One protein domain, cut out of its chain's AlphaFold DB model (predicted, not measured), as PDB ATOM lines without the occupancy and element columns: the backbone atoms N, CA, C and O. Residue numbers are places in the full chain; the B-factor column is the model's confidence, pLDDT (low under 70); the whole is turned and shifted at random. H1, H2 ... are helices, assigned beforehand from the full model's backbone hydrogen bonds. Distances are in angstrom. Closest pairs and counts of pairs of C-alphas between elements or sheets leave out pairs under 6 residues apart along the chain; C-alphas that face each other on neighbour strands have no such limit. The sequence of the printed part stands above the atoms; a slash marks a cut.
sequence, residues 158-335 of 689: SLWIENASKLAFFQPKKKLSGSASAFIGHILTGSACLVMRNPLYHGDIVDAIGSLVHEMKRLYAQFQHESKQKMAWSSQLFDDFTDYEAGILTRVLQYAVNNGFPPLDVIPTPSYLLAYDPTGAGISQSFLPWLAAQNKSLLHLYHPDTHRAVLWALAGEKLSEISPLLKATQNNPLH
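Overview. This is residues 158 to 335 of the 689 residues of an uncharacterized protein of Legionella sp (UniProt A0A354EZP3). The longest helix, H4, runs through the middle, side by side with H2 and H3 in an up-and-down bundle, each helix running against the one before it in the chain; H1 crosses H2. On the side of H4 away from H3, H8 packs on H4 and H9 folds back along H8, while H5 joins H2 to H8 and H6 packs on H7. The printed part has 178 residues with nine named helices, H1 to H9 in order, and no named strand: all helix. It is compact, radius of gyration of the C-alphas 16.3 A, spanning 47 by 42 by 26 A.

Along the chain. Find C-alpha 235 at (127.578, 32.651, 93.948); H4 runs 34.0 A from there to residue 258. Before it come H3, residues 205 to 226, 31.8 A; H2, 180 to 197, 26.3 A; and H1, 158 to 170, beginning at (113.212, 54.918, 81.230). After it look for H5, 270 to 276; H6, 283 to 294; H7, 296 to 301; H8, 304 to 315; and H9, 319 to 331, ending at (138.518, 63.916, 103.815).

Arrangement. Start at H4, which touches H3 at Lys 217 and Asp 239, C-alphas 5.9 A apart, a hairpin at a shallow tilt of 19 degrees. H2 touches H4 at Ile 184 and Thr 242, 6.4 A between C-alphas. H1 touches H2 at a steep tilt of 51 degrees, closest C-alphas Glu 162 and Gly 190, 3.9 A. Every O i to N i+4 pair is within hydrogen-bond range in H2, H3, H4, H5 and H8; H1 has 8 of 9, H6 6 of 8, H7 1 of 2 and H9 5 of 9.

Size, cuts and confidence. The C-alphas farthest apart, Lys 228 and Gly 260, are 47.8 A apart. The printed part has no cut; the link from H4 to H5 is long. Mean pLDDT of the printed part is 70.0; look for values under 70 at residues 304 to 335, among others.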
ATOM      1  N   SER A 158     113.803  55.907  80.323       76.94
ATOM      2  CA  SER A 158     113.212  54.918  81.230       76.94
ATOM      3  C   SER A 158     112.662  53.686  80.512       76.94
ATOM      4  O   SER A 158     112.986  52.561  80.889       76.94
ATOM      5  N   LEU A 159     111.896  53.898  79.438       73.50
ATOM      6  CA  LEU A 159     111.295  52.867  78.590       73.50
ATOM      7  C   LEU A 159     112.356  52.011  77.904       73.50
ATOM      8  O   LEU A 159     112.219  50.788  77.817       73.50
ATOM      9  N   TRP A 160     113.414  52.661  77.420       75.88
ATOM     10  CA  TRP A 160     114.521  51.970  76.778       75.88
ATOM     11  C   TRP A 160     115.299  51.120  77.786       75.88
ATOM     12  O   TRP A 160     115.484  49.928  77.540       75.88
ATOM     13  N   ILE A 161     115.695  51.694  78.933       74.88
ATOM     14  CA  ILE A 161     116.434  50.971  79.980       74.88
ATOM     15  C   ILE A 161     115.599  49.798  80.497       74.88
ATOM     16  O   ILE A 161     116.107  48.691  80.579       74.88
ATOM     17  N   GLU A 162     114.311  49.997  80.781       77.25
ATOM     18  CA  GLU A 162     113.414  48.936  81.251       77.25
ATOM     19  C   GLU A 162     113.393  47.732  80.294       77.25
ATOM     20  O   GLU A 162     113.607  46.589  80.706       77.25
ATOM     21  N   ASN A 163     113.166  47.976  79.000       73.94
ATOM     22  CA  ASN A 163     113.093  46.906  78.009       73.94
ATOM     23  C   ASN A 163     114.461  46.276  77.717       73.94
ATOM     24  O   ASN A 163     114.542  45.062  77.524       73.94
ATOM     25  N   ALA A 164     115.536  47.068  77.714       72.75
ATOM     26  CA  ALA A 164     116.900  46.570  77.560       72.75
ATOM     27  C   ALA A 164     117.325  45.699  78.755       72.75
ATOM     28  O   ALA A 164     117.917  44.638  78.553       72.75
ATOM     29  N   SER A 165     116.950  46.077  79.978       73.88
ATOM     30  CA  SER A 165     117.185  45.295  81.194       73.88
ATOM     31  C   SER A 165     116.391  43.993  81.195       73.88
ATOM     32  O   SER A 165     116.945  42.936  81.491       73.88
ATOM     33  N   LYS A 166     115.115  44.020  80.789       72.25
ATOM     34  CA  LYS A 166     114.341  42.785  80.580       72.25
ATOM     35  C   LYS A 166     115.044  41.887  79.563       72.25
ATOM     36  O   LYS A 166     115.240  40.709  79.818       72.25
ATOM     37  N   LEU A 167     115.473  42.433  78.426       68.88
ATOM     38  CA  LEU A 167     116.140  41.680  77.358       68.88
ATOM     39  C   LEU A 167     117.458  41.050  77.831       68.88
ATOM     40  O   LEU A 167     117.723  39.881  77.548       68.88
ATOM     41  N   ALA A 168     118.257  41.804  78.583       66.25
ATOM     42  CA  ALA A 168     119.492  41.341  79.204       66.25
ATOM     43  C   ALA A 168     119.282  40.083  80.063       66.25
ATOM     44  O   ALA A 168     120.155  39.221  80.116       66.25
ATOM     45  N   PHE A 169     118.108  39.948  80.678       63.97
ATOM     46  CA  PHE A 169     117.731  38.789  81.474       63.97
ATOM     47  C   PHE A 169     117.608  37.489  80.668       63.97
ATOM     48  O   PHE A 169     117.952  36.416  81.157       63.97
ATOM     49  N   PHE A 170     117.126  37.586  79.426       60.28
ATOM     50  CA  PHE A 170     116.752  36.432  78.602       60.28
ATOM     51  C   PHE A 170     117.739  36.130  77.463       60.28
ATOM     52  O   PHE A 170     117.608  35.114  76.779       60.28
ATOM     53  N   GLN A 171     118.746  36.981  77.237       57.03
ATOM     54  CA  GLN A 171     119.738  36.760  76.185       57.03
ATOM     55  C   GLN A 171     120.915  35.860  76.624       57.03
ATOM     56  O   GLN A 171     121.475  36.032  77.708       57.03
ATOM     57  N   PRO A 172     121.389  34.938  75.760       50.44
ATOM     58  CA  PRO A 172     122.527  34.075  76.070       50.44
ATOM     59  C   PRO A 172     123.873  34.826  76.096       50.44
ATOM     60  O   PRO A 172     124.262  35.458  75.115       50.44
ATOM     61  N   LYS A 173     124.599  34.670  77.216       50.03
ATOM     62  CA  LYS A 173     126.042  34.832  77.572       50.03
ATOM     63  C   LYS A 173     126.960  35.888  76.908       50.03
ATOM     64  O   LYS A 173     127.970  36.215  77.520       50.03
ATOM     65  N   LYS A 174     126.732  36.395  75.690       44.12
ATOM     66  CA  LYS A 174     127.762  37.109  74.894       44.12
ATOM     67  C   LYS A 174     127.575  38.619  74.713       44.12
ATOM     68  O   LYS A 174     128.464  39.238  74.134       44.12
ATOM     69  N   LYS A 175     126.470  39.223  75.161       47.19
ATOM     70  CA  LYS A 175     126.146  40.625  74.820       47.19
ATOM     71  C   LYS A 175     126.075  41.616  75.983       47.19
ATOM     72  O   LYS A 175     125.954  42.808  75.725       47.19
ATOM     73  N   LEU A 176     126.206  41.171  77.231       43.56
ATOM     74  CA  LEU A 176     126.217  42.081  78.376       43.56
ATOM     75  C   LEU A 176     127.640  42.551  78.667       43.56
ATOM     76  O   LEU A 176     128.543  41.754  78.919       43.56
ATOM     77  N   SER A 177     127.840  43.859  78.551       41.72
ATOM     78  CA  SER A 177     129.112  44.546  78.738       41.72
ATOM     79  C   SER A 177     129.691  44.316  80.138       41.72
ATOM     80  O   SER A 177     128.991  44.502  81.124       41.72
ATOM     81  N   GLY A 178     130.980  43.965  80.170       59.22
ATOM     82  CA  GLY A 178     131.957  44.083  81.263       59.22
ATOM     83  C   GLY A 178     131.457  44.310  82.698       59.22
ATOM     84  O   GLY A 178     130.987  45.387  83.036       59.22
ATOM     85  N   SER A 179     131.756  43.340  83.570       70.19
ATOM     86  CA  SER A 179     131.556  43.295  85.035       70.19
ATOM     87  C   SER A 179     130.160  42.877  85.531       70.19
ATOM     88  O   SER A 179     129.127  43.348  85.066       70.19
ATOM     89  N   ALA A 180     130.140  41.966  86.515       71.69
ATOM     90  CA  ALA A 180     128.913  41.475  87.151       71.69
ATOM     91  C   ALA A 180     128.158  42.586  87.901       71.69
ATOM     92  O   ALA A 180     126.932  42.580  87.929       71.69
ATOM     93  N   SER A 181     128.880  43.570  88.442       74.56
ATOM     94  CA  SER A 181     128.292  44.748  89.080       74.56
ATOM     95  C   SER A 181     127.533  45.625  88.088       74.56
ATOM     96  O   SER A 181     126.405  46.011  88.373       74.56
ATOM     97  N   ALA A 182     128.088  45.880  86.898       75.50
ATOM     98  CA  ALA A 182     127.389  46.631  85.854       75.50
ATOM     99  C   ALA A 182     126.098  45.923  85.416       75.50
ATOM    100  O   ALA A 182     125.063  46.573  85.281       75.50
ATOM    101  N   PHE A 183     126.135  44.591  85.271       76.69
ATOM    102  CA  PHE A 183     124.939  43.792  84.997       76.69
ATOM    103  C   PHE A 183     123.876  43.968  86.088       76.69
ATOM    104  O   PHE A 183     122.740  44.317  85.777       76.69
ATOM    105  N   ILE A 184     124.251  43.788  87.357       79.50
ATOM    106  CA  ILE A 184     123.334  43.944  88.494       79.50
ATOM    107  C   ILE A 184     122.728  45.347  88.506       79.50
ATOM    108  O   ILE A 184     121.506  45.496  88.544       79.50
ATOM    109  N   GLY A 185     123.572  46.371  88.374       82.81
ATOM    110  CA  GLY A 185     123.128  47.757  88.344       82.81
ATOM    111  C   GLY A 185     122.162  48.055  87.202       82.81
ATOM    112  O   GLY A 185     121.159  48.743  87.402       82.81
ATOM    113  N   HIS A 186     122.417  47.506  86.014       82.75
ATOM    114  CA  HIS A 186     121.554  47.662  84.844       82.75
ATOM    115  C   HIS A 186     120.180  47.011  85.030       82.75
ATOM    116  O   HIS A 186     119.156  47.659  84.805       82.75
ATOM    117  N   ILE A 187     120.136  45.759  85.490       80.75
ATOM    118  CA  ILE A 187     118.878  45.028  85.697       80.75
ATOM    119  C   ILE A 187     118.013  45.697  86.771       80.75
ATOM    120  O   ILE A 187     116.821  45.935  86.555       80.75
ATOM    121  N   LEU A 188     118.620  46.055  87.904       84.75
ATOM    122  CA  LEU A 188     117.922  46.701  89.013       84.75
ATOM    123  C   LEU A 188     117.406  48.095  88.626       84.75
ATOM    124  O   LEU A 188     116.249  48.410  88.893       84.75
ATOM    125  N   THR A 189     118.204  48.894  87.909       87.19
ATOM    126  CA  THR A 189     117.772  50.218  87.417       87.19
ATOM    127  C   THR A 189     116.591  50.112  86.452       87.19
ATOM    128  O   THR A 189     115.626  50.860  86.577       87.19
ATOM    129  N   GLY A 190     116.608  49.155  85.519       81.50
ATOM    130  CA  GLY A 190     115.467  48.943  84.619       81.50
ATOM    131  C   GLY A 190     114.200  48.500  85.350       81.50
ATOM    132  O   GLY A 190     113.094  48.861  84.957       81.50
ATOM    133  N   SER A 191     114.351  47.781  86.457       79.19
ATOM    134  CA  SER A 191     113.220  47.347  87.278       79.19
ATOM    135  C   SER A 191     112.662  48.477  88.138       79.19
ATOM    136  O   SER A 191     111.449  48.580  88.297       79.19
ATOM    137  N   ALA A 192     113.519  49.391  88.598       85.56
ATOM    138  CA  ALA A 192     113.088  50.644  89.205       85.56
ATOM    139  C   ALA A 192     112.219  51.466  88.243       85.56
ATOM    140  O   ALA A 192     111.168  51.952  88.648       85.56
ATOM    141  N   CYS A 193     112.605  51.561  86.962       82.44
ATOM    142  CA  CYS A 193     111.792  52.226  85.938       82.44
ATOM    143  C   CYS A 193     110.394  51.596  85.813       82.44
ATOM    144  O   CYS A 193     109.404  52.321  85.740       82.44
ATOM    145  N   LEU A 194     110.297  50.259  85.831       76.38
ATOM    146  CA  LEU A 194     109.011  49.554  85.784       76.38
ATOM    147  C   LEU A 194     108.142  49.863  87.012       76.38
ATOM    148  O   LEU A 194     106.964  50.181  86.858       76.38
ATOM    149  N   VAL A 195     108.723  49.773  88.215       77.50
ATOM    150  CA  VAL A 195     108.017  50.045  89.478       77.50
ATOM    151  C   VAL A 195     107.493  51.476  89.494       77.50
ATOM    152  O   VAL A 195     106.323  51.682  89.775       77.50
ATOM    153  N   MET A 196     108.324  52.446  89.114       76.31
ATOM    154  CA  MET A 196     107.974  53.870  89.113       76.31
ATOM    155  C   MET A 196     106.817  54.228  88.175       76.31
ATOM    156  O   MET A 196     106.107  55.205  88.404       76.31
ATOM    157  N   ARG A 197     106.646  53.471  87.090       74.25
ATOM    158  CA  ARG A 197     105.646  53.751  86.051       74.25
ATOM    159  C   ARG A 197     104.337  53.007  86.261       74.25
ATOM    160  O   ARG A 197     103.340  53.371  85.639       74.25
ATOM    161  N   ASN A 198     104.332  51.963  87.087       73.12
ATOM    162  CA  ASN A 198     103.157  51.139  87.312       73.12
ATOM    163  C   ASN A 198     102.720  51.197  88.787       73.12
ATOM    164  O   ASN A 198     103.297  50.500  89.628       73.12
ATOM    165  N   PRO A 199     101.632  51.942  89.080       73.81
ATOM    166  CA  PRO A 199     101.100  52.116  90.428       73.81
ATOM    167  C   PRO A 199     100.784  50.841  91.195       73.81
ATOM    168  O   PRO A 199     100.767  50.862  92.424       73.81
ATOM    169  N   LEU A 200     100.566  49.732  90.489       72.50
ATOM    170  CA  LEU A 200     100.293  48.439  91.104       72.50
ATOM    171  C   LEU A 200     101.466  47.934  91.954       72.50
ATOM    172  O   LEU A 200     101.235  47.208  92.911       72.50
ATOM    173  N   TYR A 201     102.703  48.335  91.649       69.12
ATOM    174  CA  TYR A 201     103.885  47.906  92.404       69.12
ATOM    175  C   TYR A 201     104.232  48.827  93.576       69.12
ATOM    176  O   TYR A 201     105.147  48.522  94.334       69.12
ATOM    177  N   HIS A 202     103.536  49.956  93.745       77.19
ATOM    178  CA  HIS A 202     103.895  50.952  94.761       77.19
ATOM    179  C   HIS A 202     103.601  50.481  96.194       77.19
ATOM    180  O   HIS A 202     104.283  50.914  97.120       77.19
ATOM    181  N   GLY A 203     102.610  49.601  96.380       72.94
ATOM    182  CA  GLY A 203     102.305  48.993  97.681       72.94
ATOM    183  C   GLY A 203     103.321  47.929  98.107       72.94
ATOM    184  O   GLY A 203     103.599  47.798  99.294       72.94
ATOM    185  N   ASP A 204     103.941  47.258  97.130       81.12
ATOM    186  CA  ASP A 204     104.724  46.032  97.329       81.12
ATOM    187  C   ASP A 204     106.133  46.147  96.717       81.12
ATOM    188  O   ASP A 204     106.691  45.187  96.185       81.12
ATOM    189  N   ILE A 205     106.735  47.343  96.763       71.50
ATOM    190  CA  ILE A 205     108.051  47.629  96.152       71.50
ATOM    191  C   ILE A 205     109.114  46.626  96.621       71.50
ATOM    192  O   ILE A 205     109.928  46.164  95.821       71.50
ATOM    193  N   VAL A 206     109.094  46.278  97.913       72.69
ATOM    194  CA  VAL A 206     110.019  45.309  98.520       72.69
ATOM    195  C   VAL A 206     109.878  43.938  97.863       72.69
ATOM    196  O   VAL A 206     110.880  43.357  97.452       72.69
ATOM    197  N   ASP A 207     108.649  43.452  97.693       71.19
ATOM    198  CA  ASP A 207     108.378  42.132  97.119       71.19
ATOM    199  C   ASP A 207     108.670  42.095  95.616       71.19
ATOM    200  O   ASP A 207     109.210  41.107  95.103       71.19
ATOM    201  N   ALA A 208     108.375  43.185  94.902       69.69
ATOM    202  CA  ALA A 208     108.650  43.317  93.475       69.69
ATOM    203  C   ALA A 208     110.160  43.283  93.184       69.69
ATOM    204  O   ALA A 208     110.617  42.520  92.328       69.69
ATOM    205  N   ILE A 209     110.953  44.066  93.927       75.44
ATOM    206  CA  ILE A 209     112.415  44.069  93.797       75.44
ATOM    207  C   ILE A 209     113.011  42.757  94.328       75.44
ATOM    208  O   ILE A 209     113.883  42.180  93.678       75.44
ATOM    209  N   GLY A 210     112.514  42.226  95.447       72.31
ATOM    210  CA  GLY A 210     112.972  40.957  96.020       72.31
ATOM    211  C   GLY A 210     112.770  39.761  95.085       72.31
ATOM    212  O   GLY A 210     113.669  38.930  94.932       72.31
ATOM    213  N   SER A 211     111.635  39.702  94.382       72.81
ATOM    214  CA  SER A 211     111.344  38.652  93.392       72.81
ATOM    215  C   SER A 211     112.338  38.666  92.230       72.81
ATOM    216  O   SER A 211     112.830  37.618  91.809       72.81
ATOM    217  N   LEU A 212     112.683  39.857  91.739       75.94
ATOM    218  CA  LEU A 212     113.698  40.029  90.704       75.94
ATOM    219  C   LEU A 212     115.086  39.608  91.193       75.94
ATOM    220  O   LEU A 212     115.790  38.892  90.484       75.94
ATOM    221  N   VAL A 213     115.478  40.037  92.395       74.12
ATOM    222  CA  VAL A 213     116.759  39.663  93.008       74.12
ATOM    223  C   VAL A 213     116.874  38.146  93.110       74.12
ATOM    224  O   VAL A 213     117.885  37.577  92.703       74.12
ATOM    225  N   HIS A 214     115.821  37.474  93.579       76.94
ATOM    226  CA  HIS A 214     115.789  36.017  93.658       76.94
ATOM    227  C   HIS A 214     116.021  35.360  92.290       76.94
ATOM    228  O   HIS A 214     116.814  34.425  92.165       76.94
ATOM    229  N   GLU A 215     115.373  35.880  91.250       73.94
ATOM    230  CA  GLU A 215     115.498  35.361  89.892       73.94
ATOM    231  C   GLU A 215     116.897  35.635  89.299       73.94
ATOM    232  O   GLU A 215     117.488  34.750  88.680       73.94
ATOM    233  N   MET A 216     117.495  36.804  89.566       75.56
ATOM    234  CA  MET A 216     118.886  37.115  89.200       75.56
ATOM    235  C   MET A 216     119.876  36.128  89.831       75.56
ATOM    236  O   MET A 216     120.738  35.588  89.133       75.56
ATOM    237  N   LYS A 217     119.737  35.861  91.136       81.38
ATOM    238  CA  LYS A 217     120.564  34.890  91.870       81.38
ATOM    239  C   LYS A 217     120.406  33.480  91.295       81.38
ATOM    240  O   LYS A 217     121.393  32.785  91.047       81.38
ATOM    241  N   ARG A 218     119.164  33.075  90.998       80.06
ATOM    242  CA  ARG A 218     118.844  31.782  90.373       80.06
ATOM    243  C   ARG A 218     119.536  31.619  89.022       80.06
ATOM    244  O   ARG A 218     120.199  30.602  88.801       80.06
ATOM    245  N   LEU A 219     119.415  32.611  88.140       71.44
ATOM    246  CA  LEU A 219     120.066  32.591  86.829       71.44
ATOM    247  C   LEU A 219     121.589  32.565  86.949       71.44
ATOM    248  O   LEU A 219     122.245  31.828  86.217       71.44
ATOM    249  N   TYR A 220     122.163  33.318  87.889       76.06
ATOM    250  CA  TYR A 220     123.606  33.309  88.116       76.06
ATOM    251  C   TYR A 220     124.114  31.936  88.579       76.06
ATOM    252  O   TYR A 220     125.119  31.437  88.065       76.06
ATOM    253  N   ALA A 221     123.391  31.279  89.492       74.38
ATOM    254  CA  ALA A 221     123.716  29.933  89.957       74.38
ATOM    255  C   ALA A 221     123.627  28.886  88.828       74.38
ATOM    256  O   ALA A 221     124.538  28.067  88.669       74.38
ATOM    257  N   GLN A 222     122.578  28.942  87.998       73.44
ATOM    258  CA  GLN A 222     122.448  28.098  86.800       73.44
ATOM    259  C   GLN A 222     123.599  28.347  85.820       73.44
ATOM    260  O   GLN A 222     124.265  27.414  85.366       73.44
ATOM    261  N   PHE A 223     123.903  29.618  85.564       69.56
ATOM    262  CA  PHE A 223     124.978  30.038  84.678       69.56
ATOM    263  C   PHE A 223     126.344  29.523  85.138       69.56
ATOM    264  O   PHE A 223     127.126  29.051  84.306       69.56
ATOM    265  N   GLN A 224     126.621  29.569  86.442       69.62
ATOM    266  CA  GLN A 224     127.835  29.025  87.042       69.62
ATOM    267  C   GLN A 224     127.919  27.499  86.923       69.62
ATOM    268  O   GLN A 224     129.006  26.973  86.702       69.62
ATOM    269  N   HIS A 225     126.793  26.792  87.029       70.31
ATOM    270  CA  HIS A 225     126.748  25.340  86.869       70.31
ATOM    271  C   HIS A 225     126.992  24.903  85.411       70.31
ATOM    272  O   HIS A 225     127.694  23.927  85.151       70.31
ATOM    273  N   GLU A 226     126.449  25.637  84.436       68.94
ATOM    274  CA  GLU A 226     126.599  25.339  83.002       68.94
ATOM    275  C   GLU A 226     127.954  25.770  82.429       68.94
ATOM    276  O   GLU A 226     128.520  25.145  81.528       68.94
ATOM    277  N   SER A 227     128.475  26.890  82.921       62.12
ATOM    278  CA  SER A 227     129.788  27.405  82.568       62.12
ATOM    279  C   SER A 227     130.854  26.585  83.286       62.12
ATOM    280  O   SER A 227     131.230  26.894  84.409       62.12
ATOM    281  N   LYS A 228     131.445  25.594  82.614       56.34
ATOM    282  CA  LYS A 228     132.654  24.894  83.104       56.34
ATOM    283  C   LYS A 228     133.870  25.824  83.345       56.34
ATOM    284  O   LYS A 228     134.946  25.343  83.685       56.34
ATOM    285  N   GLN A 229     133.734  27.137  83.130       55.88
ATOM    286  CA  GLN A 229     134.742  28.157  83.408       55.88
ATOM    287  C   GLN A 229     134.575  28.747  84.812       55.88
ATOM    288  O   GLN A 229     133.463  28.982  85.284       55.88
ATOM    289  N   LYS A 230     135.709  29.041  85.453       57.28
ATOM    290  CA  LYS A 230     135.772  29.712  86.752       57.28
ATOM    291  C   LYS A 230     135.265  31.153  86.601       57.28
ATOM    292  O   LYS A 230     135.938  31.974  85.984       57.28
ATOM    293  N   MET A 231     134.082  31.434  87.144       63.22
ATOM    294  CA  MET A 231     133.524  32.789  87.193       63.22
ATOM    295  C   MET A 231     134.427  33.734  87.983       63.22
ATOM    296  O   MET A 231     135.115  33.313  88.915       63.22
ATOM    297  N   ALA A 232     134.381  35.023  87.637       61.16
ATOM    298  CA  ALA A 232     135.079  36.066  88.382       61.16
ATOM    299  C   ALA A 232     134.531  36.221  89.814       61.16
ATOM    300  O   ALA A 232     135.298  36.514  90.727       61.16
ATOM    301  N   TRP A 233     133.225  36.007  90.019       65.19
ATOM    302  CA  TRP A 233     132.567  36.064  91.328       65.19
ATOM    303  C   TRP A 233     132.092  34.670  91.767       65.19
ATOM    304  O   TRP A 233     131.747  33.827  90.944       65.19
ATOM    305  N   SER A 234     132.098  34.404  93.075       70.06
ATOM    306  CA  SER A 234     131.405  33.239  93.652       70.06
ATOM    307  C   SER A 234     129.902  33.514  93.772       70.06
ATOM    308  O   SER A 234     129.546  34.671  93.967       70.06
ATOM    309  N   SER A 235     129.040  32.486  93.771       69.50
ATOM    310  CA  SER A 235     127.578  32.651  93.948       69.50
ATOM    311  C   SER A 235     127.247  33.493  95.178       69.50
ATOM    312  O   SER A 235     126.593  34.510  95.047       69.50
ATOM    313  N   GLN A 236     127.854  33.177  96.329       69.88
ATOM    314  CA  GLN A 236     127.667  33.954  97.560       69.88
ATOM    315  C   GLN A 236     127.991  35.445  97.390       69.88
ATOM    316  O   GLN A 236     127.294  36.298  97.907       69.88
ATOM    317  N   LEU A 237     129.053  35.764  96.647       63.59
ATOM    318  CA  LEU A 237     129.453  37.154  96.424       63.59
ATOM    319  C   LEU A 237     128.445  37.870  95.523       63.59
ATOM    320  O   LEU A 237     128.102  39.022  95.767       63.59
ATOM    321  N   PHE A 238     127.991  37.189  94.474       72.75
ATOM    322  CA  PHE A 238     126.952  37.715  93.605       72.75
ATOM    323  C   PHE A 238     125.663  37.971  94.385       72.75
ATOM    324  O   PHE A 238     125.088  39.048  94.248       72.75
ATOM    325  N   ASP A 239     125.263  37.033  95.241       73.06
ATOM    326  CA  ASP A 239     124.068  37.141  96.068       73.06
ATOM    327  C   ASP A 239     124.176  38.330  97.034       73.06
ATOM    328  O   ASP A 239     123.354  39.242  96.952       73.06
ATOM    329  N   ASP A 240     125.248  38.381  97.836       65.81
ATOM    330  CA  ASP A 240     125.490  39.440  98.825       65.81
ATOM    331  C   ASP A 240     125.496  40.839  98.178       65.81
ATOM    332  O   ASP A 240     124.968  41.810  98.725       65.81
ATOM    333  N   PHE A 241     126.119  40.965  97.002       70.19
ATOM    334  CA  PHE A 241     126.195  42.240  96.296       70.19
ATOM    335  C   PHE A 241     124.860  42.637  95.661       70.19
ATOM    336  O   PHE A 241     124.503  43.816  95.676       70.19
ATOM    337  N   THR A 242     124.112  41.669  95.126       71.62
ATOM    338  CA  THR A 242     122.780  41.914  94.560       71.62
ATOM    339  C   THR A 242     121.815  42.392  95.645       71.62
ATOM    340  O   THR A 242     121.086  43.354  95.414       71.62
ATOM    341  N   ASP A 243     121.858  41.792  96.839       71.44
ATOM    342  CA  ASP A 243     121.034  42.209  97.983       71.44
ATOM    343  C   ASP A 243     121.374  43.615  98.464       71.44
ATOM    344  O   ASP A 243     120.483  44.425  98.723       71.44
ATOM    345  N   TYR A 244     122.668  43.931  98.548       74.12
ATOM    346  CA  TYR A 244     123.127  45.266  98.919       74.12
ATOM    347  C   TYR A 244     122.595  46.341  97.959       74.12
ATOM    348  O   TYR A 244     122.024  47.346  98.391       74.12
ATOM    349  N   GLU A 245     122.764  46.118  96.656       76.50
ATOM    350  CA  GLU A 245     122.309  47.029  95.607       76.50
ATOM    351  C   GLU A 245     120.784  47.197  95.606       76.50
ATOM    352  O   GLU A 245     120.258  48.317  95.622       76.50
ATOM    353  N   ALA A 246     120.057  46.083  95.679       74.62
ATOM    354  CA  ALA A 246     118.605  46.081  95.734       74.62
ATOM    355  C   ALA A 246     118.062  46.761  96.999       74.62
ATOM    356  O   ALA A 246     117.068  47.485  96.926       74.62
ATOM    357  N   GLY A 247     118.725  46.590  98.145       74.31
ATOM    358  CA  GLY A 247     118.348  47.238  99.400       74.31
ATOM    359  C   GLY A 247     118.461  48.763  99.335       74.31
ATOM    360  O   GLY A 247     117.568  49.471  99.806       74.31
ATOM    361  N   ILE A 248     119.515  49.291  98.704       78.44
ATOM    362  CA  ILE A 248     119.661  50.738  98.476       78.44
ATOM    363  C   ILE A 248     118.559  51.243  97.553       78.44
ATOM    364  O   ILE A 248     117.894  52.233  97.870       78.44
ATOM    365  N   LEU A 249     118.358  50.561  96.426       84.88
ATOM    366  CA  LEU A 249     117.368  50.945  95.430       84.88
ATOM    367  C   LEU A 249     115.950  50.954  96.010       84.88
ATOM    368  O   LEU A 249     115.215  51.920  95.823       84.88
ATOM    369  N   THR A 250     115.594  49.918  96.768       81.06
ATOM    370  CA  THR A 250     114.279  49.772  97.408       81.06
ATOM    371  C   THR A 250     113.988  50.933  98.352       81.06
ATOM    372  O   THR A 250     112.904  51.508  98.295       81.06
ATOM    373  N   ARG A 251     114.971  51.356  99.160       80.50
ATOM    374  CA  ARG A 251     114.813  52.518 100.054       80.50
ATOM    375  C   ARG A 251     114.605  53.816  99.285       80.50
ATOM    376  O   ARG A 251     113.780  54.630  99.684       80.50
ATOM    377  N   VAL A 252     115.341  54.017  98.192       83.75
ATOM    378  CA  VAL A 252     115.176  55.208  97.343       83.75
ATOM    379  C   VAL A 252     113.805  55.207  96.665       83.75
ATOM    380  O   VAL A 252     113.155  56.248  96.634       83.75
ATOM    381  N   LEU A 253     113.332  54.050  96.190       82.31
ATOM    382  CA  LEU A 253     112.001  53.888  95.600       82.31
ATOM    383  C   LEU A 253     110.886  54.155  96.615       82.31
ATOM    384  O   LEU A 253     110.005  54.962  96.347       82.31
ATOM    385  N   GLN A 254     110.946  53.551  97.804       84.25
ATOM    386  CA  GLN A 254     109.988  53.820  98.882       84.25
ATOM    387  C   GLN A 254     109.960  55.306  99.245       84.25
ATOM    388  O   GLN A 254     108.894  55.892  99.418       84.25
ATOM    389  N   TYR A 255     111.132  55.940  99.311       81.94
ATOM    390  CA  TYR A 255     111.227  57.365  99.587       81.94
ATOM    391  C   TYR A 255     110.606  58.215  98.467       81.94
ATOM    392  O   TYR A 255     109.902  59.182  98.760       81.94
ATOM    393  N   ALA A 256     110.833  57.846  97.203       81.56
ATOM    394  CA  ALA A 256     110.249  58.494  96.029       81.56
ATOM    395  C   ALA A 256     108.718  58.360  95.987       81.56
ATOM    396  O   ALA A 256     108.030  59.325  95.672       81.56
ATOM    397  N   VAL A 257     108.172  57.199  96.349       78.75
ATOM    398  CA  VAL A 257     106.718  56.989  96.410       78.75
ATOM    399  C   VAL A 257     106.091  57.771  97.570       78.75
ATOM    400  O   VAL A 257     105.071  58.433  97.380       78.75
ATOM    401  N   ASN A 258     106.718  57.761  98.749       78.12
ATOM    402  CA  ASN A 258     106.157  58.371  99.959       78.12
ATOM    403  C   ASN A 258     106.216  59.909  99.975       78.12
ATOM    404  O   ASN A 258     105.366  60.539 100.596       78.12
ATOM    405  N   ASN A 259     107.201  60.524  99.307       72.31
ATOM    406  CA  ASN A 259     107.397  61.985  99.306       72.31
ATOM    407  C   ASN A 259     106.945  62.664  98.002       72.31
ATOM    408  O   ASN A 259     107.214  63.847  97.791       72.31
ATOM    409  N   GLY A 260     106.242  61.925  97.143       67.06
ATOM    410  CA  GLY A 260     105.842  62.368  95.814       67.06
ATOM    411  C   GLY A 260     106.891  62.031  94.756       67.06
ATOM    412  O   GLY A 260     108.097  62.193  94.967       67.06
ATOM    413  N   PHE A 261     106.402  61.567  93.602       64.00
ATOM    414  CA  PHE A 261     107.246  61.091  92.514       64.00
ATOM    415  C   PHE A 261     108.242  62.175  92.087       64.00
ATOM    416  O   PHE A 261     107.823  63.292  91.766       64.00
ATOM    417  N   PRO A 262     109.555  61.879  92.060       64.50
ATOM    418  CA  PRO A 262     110.511  62.785  91.458       64.50
ATOM    419  C   PRO A 262     110.106  63.060  90.001       64.50
ATOM    420  O   PRO A 262     109.598  62.160  89.333       64.50
ATOM    421  N   PRO A 263     110.411  64.246  89.451       63.69
ATOM    422  CA  PRO A 263     110.281  64.521  88.015       63.69
ATOM    423  C   PRO A 263     111.338  63.761  87.184       63.69
ATOM    424  O   PRO A 263     111.759  64.216  86.125       63.69
ATOM    425  N   LEU A 264     111.846  62.646  87.711       69.56
ATOM    426  CA  LEU A 264     112.923  61.850  87.154       69.56
ATOM    427  C   LEU A 264     112.325  60.606  86.515       69.56
ATOM    428  O   LEU A 264     111.689  59.798  87.187       69.56
ATOM    429  N   ASP A 265     112.625  60.421  85.237       72.88
ATOM    430  CA  ASP A 265     112.231  59.230  84.489       72.88
ATOM    431  C   ASP A 265     112.994  57.972  84.955       72.88
ATOM    432  O   ASP A 265     112.535  56.852  84.746       72.88
ATOM    433  N   VAL A 266     114.165  58.129  85.583       83.62
ATOM    434  CA  VAL A 266     115.057  57.019  85.950       83.62
ATOM    435  C   VAL A 266     115.569  57.180  87.379       83.62
ATOM    436  O   VAL A 266     116.129  58.218  87.729       83.62
ATOM    437  N   ILE A 267     115.442  56.117  88.178       88.12
ATOM    438  CA  ILE A 267     116.108  55.973  89.478       88.12
ATOM    439  C   ILE A 267     117.233  54.942  89.312       88.12
ATOM    440  O   ILE A 267     116.951  53.742  89.247       88.12
ATOM    441  N   PRO A 268     118.496  55.381  89.178       89.56
ATOM    442  CA  PRO A 268     119.624  54.487  88.970       89.56
ATOM    443  C   PRO A 268     120.045  53.807  90.270       89.56
ATOM    444  O   PRO A 268     119.808  54.318  91.359       89.56
ATOM    445  N   THR A 269     120.750  52.690  90.146       89.31
ATOM    446  CA  THR A 269     121.577  52.129  91.222       89.31
ATOM    447  C   THR A 269     122.976  52.762  91.261       89.31
ATOM    448  O   THR A 269     123.446  53.273  90.236       89.31
ATOM    449  N   PRO A 270     123.705  52.686  92.391       85.19
ATOM    450  CA  PRO A 270     125.126  53.035  92.449       85.19
ATOM    451  C   PRO A 270     125.976  52.334  91.371       85.19
ATOM    452  O   PRO A 270     126.755  52.993  90.679       85.19
ATOM    453  N   SER A 271     125.780  51.027  91.168       84.06
ATOM    454  CA  SER A 271     126.458  50.251  90.119       84.06
ATOM    455  C   SER A 271     126.177  50.781  88.714       84.06
ATOM    456  O   SER A 271     127.083  50.833  87.880       84.06
ATOM    457  N   TYR A 272     124.931  51.188  88.439       87.69
ATOM    458  CA  TYR A 272     124.559  51.751  87.145       87.69
ATOM    459  C   TYR A 272     125.283  53.069  86.883       87.69
ATOM    460  O   TYR A 272     125.877  53.232  85.818       87.69
ATOM    461  N   LEU A 273     125.278  53.988  87.854       86.19
ATOM    462  CA  LEU A 273     125.969  55.271  87.712       86.19
ATOM    463  C   LEU A 273     127.465  55.070  87.473       86.19
ATOM    464  O   LEU A 273     128.039  55.688  86.582       86.19
ATOM    465  N   LEU A 274     128.092  54.153  88.214       82.25
ATOM    466  CA  LEU A 274     129.519  53.890  88.067       82.25
ATOM    467  C   LEU A 274     129.883  53.350  86.672       82.25
ATOM    468  O   LEU A 274     130.938  53.696  86.142       82.25
ATOM    469  N   ALA A 275     129.042  52.483  86.105       81.06
ATOM    470  CA  ALA A 275     129.326  51.796  84.847       81.06
ATOM    471  C   ALA A 275     128.889  52.585  83.603       81.06
ATOM    472  O   ALA A 275     129.577  52.544  82.584       81.06
ATOM    473  N   TYR A 276     127.757  53.287  83.679       78.38
ATOM    474  CA  TYR A 276     127.084  53.884  82.521       78.38
ATOM    475  C   TYR A 276     127.006  55.417  82.567       78.38
ATOM    476  O   TYR A 276     126.718  56.024  81.539       78.38
ATOM    477  N   ASP A 277     127.306  56.050  83.706       80.56
ATOM    478  CA  ASP A 277     127.363  57.515  83.852       80.56
ATOM    479  C   ASP A 277     128.595  57.988  84.664       80.56
ATOM    480  O   ASP A 277     128.474  58.698  85.667       80.56
ATOM    481  N   PRO A 278     129.822  57.595  84.268       71.31
ATOM    482  CA  PRO A 278     131.022  57.836  85.070       71.31
ATOM    483  C   PRO A 278     131.447  59.312  85.125       71.31
ATOM    484  O   PRO A 278     132.210  59.694  86.011       71.31
ATOM    485  N   THR A 279     131.004  60.135  84.170       71.50
ATOM    486  CA  THR A 279     131.333  61.569  84.088       71.50
ATOM    487  C   THR A 279     130.345  62.451  84.841       71.50
ATOM    488  O   THR A 279     130.596  63.646  84.992       71.50
ATOM    489  N   GLY A 280     129.235  61.886  85.317       68.94
ATOM    490  CA  GLY A 280     128.225  62.630  86.053       68.94
ATOM    491  C   GLY A 280     127.265  63.444  85.171       68.94
ATOM    492  O   GLY A 280     126.526  64.279  85.696       68.94
ATOM    493  N   ALA A 281     127.311  63.259  83.848       68.25
ATOM    494  CA  ALA A 281     126.681  64.138  82.860       68.25
ATOM    495  C   ALA A 281     125.327  63.627  82.332       68.25
ATOM    496  O   ALA A 281     124.694  64.313  81.534       68.25
ATOM    497  N   GLY A 282     124.903  62.424  82.728       77.62
ATOM    498  CA  GLY A 282     123.644  61.814  82.309       77.62
ATOM    499  C   GLY A 282     122.576  61.830  83.406       77.62
ATOM    500  O   GLY A 282     122.196  62.877  83.931       77.62
ATOM    501  N   ILE A 283     122.078  60.643  83.752       82.38
ATOM    502  CA  ILE A 283     121.028  60.429  84.760       82.38
ATOM    503  C   ILE A 283     121.450  60.979  86.133       82.38
ATOM    504  O   ILE A 283     120.614  61.484  86.882       82.38
ATOM    505  N   SER A 284     122.741  60.942  86.475       84.88
ATOM    506  CA  SER A 284     123.228  61.452  87.759       84.88
ATOM    507  C   SER A 284     123.059  62.962  87.930       84.88
ATOM    508  O   SER A 284     122.954  63.418  89.069       84.88
ATOM    509  N   GLN A 285     123.037  63.734  86.833       85.62
ATOM    510  CA  GLN A 285     122.970  65.199  86.879       85.62
ATOM    511  C   GLN A 285     121.674  65.688  87.531       85.62
ATOM    512  O   GLN A 285     121.674  66.693  88.238       85.62
ATOM    513  N   SER A 286     120.573  64.970  87.315       84.06
ATOM    514  CA  SER A 286     119.262  65.283  87.882       84.06
ATOM    515  C   SER A 286     118.961  64.454  89.136       84.06
ATOM    516  O   SER A 286     118.387  64.974  90.095       84.06
ATOM    517  N   PHE A 287     119.412  63.197  89.186       88.44
ATOM    518  CA  PHE A 287     119.145  62.291  90.305       88.44
ATOM    519  C   PHE A 287     119.907  62.631  91.594       88.44
ATOM    520  O   PHE A 287     119.302  62.691  92.666       88.44
ATOM    521  N   LEU A 288     121.226  62.863  91.529       87.75
ATOM    522  CA  LEU A 288     122.033  63.064  92.740       87.75
ATOM    523  C   LEU A 288     121.660  64.344  93.509       87.75
ATOM    524  O   LEU A 288     121.565  64.270  94.736       87.75
ATOM    525  N   PRO A 289     121.392  65.499  92.859       87.44
ATOM    526  CA  PRO A 289     120.912  66.686  93.565       87.44
ATOM    527  C   PRO A 289     119.553  66.477  94.239       87.44
ATOM    528  O   PRO A 289     119.352  66.939  95.362       87.44
ATOM    529  N   TRP A 290     118.639  65.743  93.592       87.56
ATOM    530  CA  TRP A 290     117.361  65.380  94.200       87.56
ATOM    531  C   TRP A 290     117.575  64.504  95.439       87.56
ATOM    532  O   TRP A 290     117.096  64.847  96.518       87.56
ATOM    533  N   LEU A 291     118.372  63.435  95.334       85.44
ATOM    534  CA  LEU A 291     118.654  62.553  96.469       85.44
ATOM    535  C   LEU A 291     119.341  63.309  97.617       85.44
ATOM    536  O   LEU A 291     119.034  63.067  98.783       85.44
ATOM    537  N   ALA A 292     120.221  64.263  97.304       83.44
ATOM    538  CA  ALA A 292     120.887  65.110  98.289       83.44
ATOM    539  C   ALA A 292     119.920  66.015  99.065       83.44
ATOM    540  O   ALA A 292     120.115  66.230 100.264       83.44
ATOM    541  N   ALA A 293     118.888  66.537  98.394       81.31
ATOM    542  CA  ALA A 293     117.844  67.343  99.019       81.31
ATOM    543  C   ALA A 293     116.929  66.505  99.924       81.31
ATOM    544  O   ALA A 293     116.420  67.011 100.920       81.31
ATOM    545  N   GLN A 294     116.750  65.227  99.587       79.62
ATOM    546  CA  GLN A 294     115.829  64.327 100.268       79.62
ATOM    547  C   GLN A 294     116.464  63.558 101.434       79.62
ATOM    548  O   GLN A 294     115.925  63.531 102.535       79.62
ATOM    549  N   ASN A 295     117.617  62.919 101.220       75.38
ATOM    550  CA  ASN A 295     118.239  62.053 102.216       75.38
ATOM    551  C   ASN A 295     119.766  61.999 102.047       75.38
ATOM    552  O   ASN A 295     120.312  61.223 101.257       75.38
ATOM    553  N   LYS A 296     120.475  62.797 102.857       71.56
ATOM    554  CA  LYS A 296     121.948  62.850 102.865       71.56
ATOM    555  C   LYS A 296     122.594  61.492 103.171       71.56
ATOM    556  O   LYS A 296     123.636  61.180 102.603       71.56
ATOM    557  N   SER A 297     121.974  60.669 104.018       69.31
ATOM    558  CA  SER A 297     122.496  59.343 104.373       69.31
ATOM    559  C   SER A 297     122.460  58.374 103.188       69.31
ATOM    560  O   SER A 297     123.431  57.652 102.968       69.31
ATOM    561  N   LEU A 298     121.385  58.386 102.391       70.75
ATOM    562  CA  LEU A 298     121.293  57.581 101.167       70.75
ATOM    563  C   LEU A 298     122.253  58.085 100.086       70.75
ATOM    564  O   LEU A 298     122.899  57.268  99.438       70.75
ATOM    565  N   LEU A 299     122.428  59.404  99.942       76.88
ATOM    566  CA  LEU A 299     123.386  59.985  98.992       76.88
ATOM    567  C   LEU A 299     124.813  59.443  99.189       76.88
ATOM    568  O   LEU A 299     125.510  59.170  98.214       76.88
ATOM    569  N   HIS A 300     125.248  59.236 100.436       67.88
ATOM    570  CA  HIS A 300     126.581  58.694 100.724       67.88
ATOM    571  C   HIS A 300     126.815  57.294 100.137       67.88
ATOM    572  O   HIS A 300     127.956  56.963  99.800       67.88
ATOM    573  N   LEU A 301     125.761  56.489  99.975       70.12
ATOM    574  CA  LEU A 301     125.836  55.150  99.381       70.12
ATOM    575  C   LEU A 301     125.980  55.186  97.851       70.12
ATOM    576  O   LEU A 301     126.480  54.231  97.267       70.12
ATOM    577  N   TYR A 302     125.622  56.307  97.216       79.31
ATOM    578  CA  TYR A 302     125.780  56.541  95.776       79.31
ATOM    579  C   TYR A 302     127.144  57.125  95.395       79.31
ATOM    580  O   TYR A 302     127.448  57.267  94.211       79.31
ATOM    581  N   HIS A 303     127.990  57.463  96.373       77.12
ATOM    582  CA  HIS A 303     129.320  57.985  96.080       77.12
ATOM    583  C   HIS A 303     130.199  56.887  95.440       77.12
ATOM    584  O   HIS A 303     130.294  55.790  96.004       77.12
ATOM    585  N   PRO A 304     130.904  57.164  94.322       69.62
ATOM    586  CA  PRO A 304     131.707  56.167  93.608       69.62
ATOM    587  C   PRO A 304     132.715  55.435  94.501       69.62
ATOM    588  O   PRO A 304     132.859  54.216  94.411       69.62
ATOM    589  N   ASP A 305     133.372  56.160  95.410       64.25
ATOM    590  CA  ASP A 305     134.338  55.571  96.345       64.25
ATOM    591  C   ASP A 305     133.683  54.651  97.385       64.25
ATOM    592  O   ASP A 305     134.254  53.618  97.731       64.25
ATOM    593  N   THR A 306     132.473  54.983  97.858       64.06
ATOM    594  CA  THR A 306     131.690  54.119  98.756       64.06
ATOM    595  C   THR A 306     131.347  52.817  98.065       64.06
ATOM    596  O   THR A 306     131.572  51.739  98.611       64.06
ATOM    597  N   HIS A 307     130.856  52.926  96.838       68.19
ATOM    598  CA  HIS A 307     130.442  51.780  96.061       68.19
ATOM    599  C   HIS A 307     131.624  50.859  95.710       68.19
ATOM    600  O   HIS A 307     131.549  49.645  95.895       68.19
ATOM    601  N   ARG A 308     132.773  51.429  95.318       64.25
ATOM    602  CA  ARG A 308     134.026  50.682  95.096       64.25
ATOM    603  C   ARG A 308     134.544  50.006  96.368       64.25
ATOM    604  O   ARG A 308     135.000  48.865  96.307       64.25
ATOM    605  N   ALA A 309     134.446  50.669  97.520       60.34
ATOM    606  CA  ALA A 309     134.834  50.078  98.798       60.34
ATOM    607  C   ALA A 309     133.935  48.891  99.184       60.34
ATOM    608  O   ALA A 309     134.442  47.895  99.697       60.34
ATOM    609  N   VAL A 310     132.628  48.960  98.900       63.03
ATOM    610  CA  VAL A 310     131.688  47.842  99.104       63.03
ATOM    611  C   VAL A 310     131.980  46.695  98.149       63.03
ATOM    612  O   VAL A 310     132.076  45.556  98.594       63.03
ATOM    613  N   LEU A 311     132.195  46.989  96.863       60.41
ATOM    614  CA  LEU A 311     132.601  45.995  95.871       60.41
ATOM    615  C   LEU A 311     133.830  45.224  96.338       60.41
ATOM    616  O   LEU A 311     133.815  44.003  96.332       60.41
ATOM    617  N   TRP A 312     134.859  45.902  96.837       60.47
ATOM    618  CA  TRP A 312     136.037  45.241  97.396       60.47
ATOM    619  C   TRP A 312     135.741  44.473  98.689       60.47
ATOM    620  O   TRP A 312     136.161  43.321  98.849       60.47
ATOM    621  N   ALA A 313     134.969  45.079  99.597       56.22
ATOM    622  CA  ALA A 313     134.566  44.468 100.857       56.22
ATOM    623  C   ALA A 313     133.584  43.311 100.683       56.22
ATOM    624  O   ALA A 313     133.335  42.603 101.652       56.22
ATOM    625  N   LEU A 314     133.055  43.078  99.484       54.19
ATOM    626  CA  LEU A 314     132.271  41.903  99.119       54.19
ATOM    627  C   LEU A 314     133.079  40.955  98.213       54.19
ATOM    628  O   LEU A 314     133.030  39.739  98.419       54.19
ATOM    629  N   ALA A 315     133.943  41.470  97.330       48.19
ATOM    630  CA  ALA A 315     134.663  40.703  96.306       48.19
ATOM    631  C   ALA A 315     136.033  40.152  96.720       48.19
ATOM    632  O   ALA A 315     136.484  39.160  96.153       48.19
ATOM    633  N   GLY A 316     136.659  40.688  97.774       49.91
ATOM    634  CA  GLY A 316     137.922  40.151  98.298       49.91
ATOM    635  C   GLY A 316     139.130  40.437  97.407       49.91
ATOM    636  O   GLY A 316     140.020  39.597  97.295       49.91
ATOM    637  N   GLU A 317     139.151  41.608  96.782       45.19
ATOM    638  CA  GLU A 317     140.342  42.145  96.122       45.19
ATOM    639  C   GLU A 317     141.477  42.412  97.137       45.19
ATOM    640  O   GLU A 317     141.281  42.383  98.356       45.19
ATOM    641  N   LYS A 318     142.714  42.610  96.658       46.12
ATOM    642  CA  LYS A 318     143.891  42.692  97.543       46.12
ATOM    643  C   LYS A 318     143.892  44.009  98.332       46.12
ATOM    644  O   LYS A 318     143.600  45.071  97.792       46.12
ATOM    645  N   LEU A 319     144.304  43.968  99.605       41.34
ATOM    646  CA  LEU A 319     144.426  45.143 100.494       41.34
ATOM    647  C   LEU A 319     145.293  46.280  99.914       41.34
ATOM    648  O   LEU A 319     145.081  47.461 100.209       41.34
ATOM    649  N   SER A 320     146.253  45.929  99.055       45.12
ATOM    650  CA  SER A 320     147.142  46.859  98.356       45.12
ATOM    651  C   SER A 320     146.416  47.805  97.396       45.12
ATOM    652  O   SER A 320     146.888  48.919  97.188       45.12
ATOM    653  N   GLU A 321     145.275  47.396  96.837       44.00
ATOM    654  CA  GLU A 321     144.514  48.181  95.852       44.00
ATOM    655  C   GLU A 321     143.598  49.221  96.524       44.00
ATOM    656  O   GLU A 321     143.259  50.236  95.920       44.00
ATOM    657  N   ILE A 322     143.274  49.032  97.810       44.69
ATOM    658  CA  ILE A 322     142.350  49.889  98.577       44.69
ATOM    659  C   ILE A 322     143.013  50.752  99.641       44.69
ATOM    660  O   ILE A 322     142.458  51.777 100.036       44.69
ATOM    661  N   SER A 323     144.236  50.424 100.050       45.34
ATOM    662  CA  SER A 323     145.025  51.291 100.934       45.34
ATOM    663  C   SER A 323     145.106  52.759 100.453       45.34
ATOM    664  O   SER A 323     145.027  53.650 101.301       45.34
ATOM    665  N   PRO A 324     145.194  53.067  99.140       51.53
ATOM    666  CA  PRO A 324     145.117  54.443  98.640       51.53
ATOM    667  C   PRO A 324     143.713  55.069  98.746       51.53
ATOM    668  O   PRO A 324     143.601  56.241  99.095       51.53
ATOM    669  N   LEU A 325     142.643  54.299  98.507       47.03
ATOM    670  CA  LEU A 325     141.239  54.747  98.580       47.03
ATOM    671  C   LEU A 325     140.793  55.042 100.024       47.03
ATOM    672  O   LEU A 325     140.142  56.053 100.290       47.03
ATOM    673  N   LEU A 326     141.194  54.206 100.987       49.62
ATOM    674  CA  LEU A 326     140.949  54.445 102.417       49.62
ATOM    675  C   LEU A 326     141.701  55.680 102.934       49.62
ATOM    676  O   LEU A 326     141.184  56.404 103.782       49.62
ATOM    677  N   LYS A 327     142.898  55.950 102.397       51.09
ATOM    678  CA  LYS A 327     143.670  57.165 102.705       51.09
ATOM    679  C   LYS A 327     143.052  58.414 102.071       51.09
ATOM    680  O   LYS A 327     142.925  59.425 102.749       51.09
ATOM    681  N   ALA A 328     142.610  58.338 100.814       46.56
ATOM    682  CA  ALA A 328     141.964  59.451 100.112       46.56
ATOM    683  C   ALA A 328     140.614  59.846 100.737       46.56
ATOM    684  O   ALA A 328     140.259  61.022 100.787       46.56
ATOM    685  N   THR A 329     139.876  58.873 101.281       46.12
ATOM    686  CA  THR A 329     138.574  59.115 101.912       46.12
ATOM    687  C   THR A 329     138.661  59.677 103.334       46.12
ATOM    688  O   THR A 329     137.621  60.020 103.887       46.12
ATOM    689  N   GLN A 330     139.849  59.892 103.922       46.50
ATOM    690  CA  GLN A 330     139.981  60.616 105.204       46.50
ATOM    691  C   GLN A 330     139.295  61.998 105.187       46.50
ATOM    692  O   GLN A 330     138.841  62.455 106.233       46.50
ATOM    693  N   ASN A 331     139.134  62.602 104.003       41.03
ATOM    694  CA  ASN A 331     138.518  63.916 103.815       41.03
ATOM    695  C   ASN A 331     137.039  63.889 103.363       41.03
ATOM    696  O   ASN A 331     136.460  64.957 103.199       41.03
ATOM    697  N   ASN A 332     136.411  62.718 103.155       42.44
ATOM    698  CA  ASN A 332     135.014  62.606 102.685       42.44
ATOM    699  C   ASN A 332     134.207  61.565 103.505       42.44
ATOM    700  O   ASN A 332     134.801  60.649 104.077       42.44
ATOM    701  N   PRO A 333     132.869  61.661 103.611       47.34
ATOM    702  CA  PRO A 333     132.067  60.967 104.619       47.34
ATOM    703  C   PRO A 333     131.614  59.582 104.134       47.34
ATOM    704  O   PRO A 333     130.473  59.389 103.722       47.34
ATOM    705  N   LEU A 334     132.486  58.576 104.202       47.69
ATOM    706  CA  LEU A 334     131.966  57.206 104.291       47.69
ATOM    707  C   LEU A 334     131.328  57.028 105.666       47.69
ATOM    708  O   LEU A 334     131.874  57.491 106.671       47.69
ATOM    709  N   HIS A 335     130.222  56.292 105.720       51.50
ATOM    710  CA  HIS A 335     129.608  55.917 106.985       51.50
ATOM    711  C   HIS A 335     130.641  55.165 107.862       51.50
ATOM    712  O   HIS A 335     131.219  54.176 107.391       51.50
TER     713      HIS A 335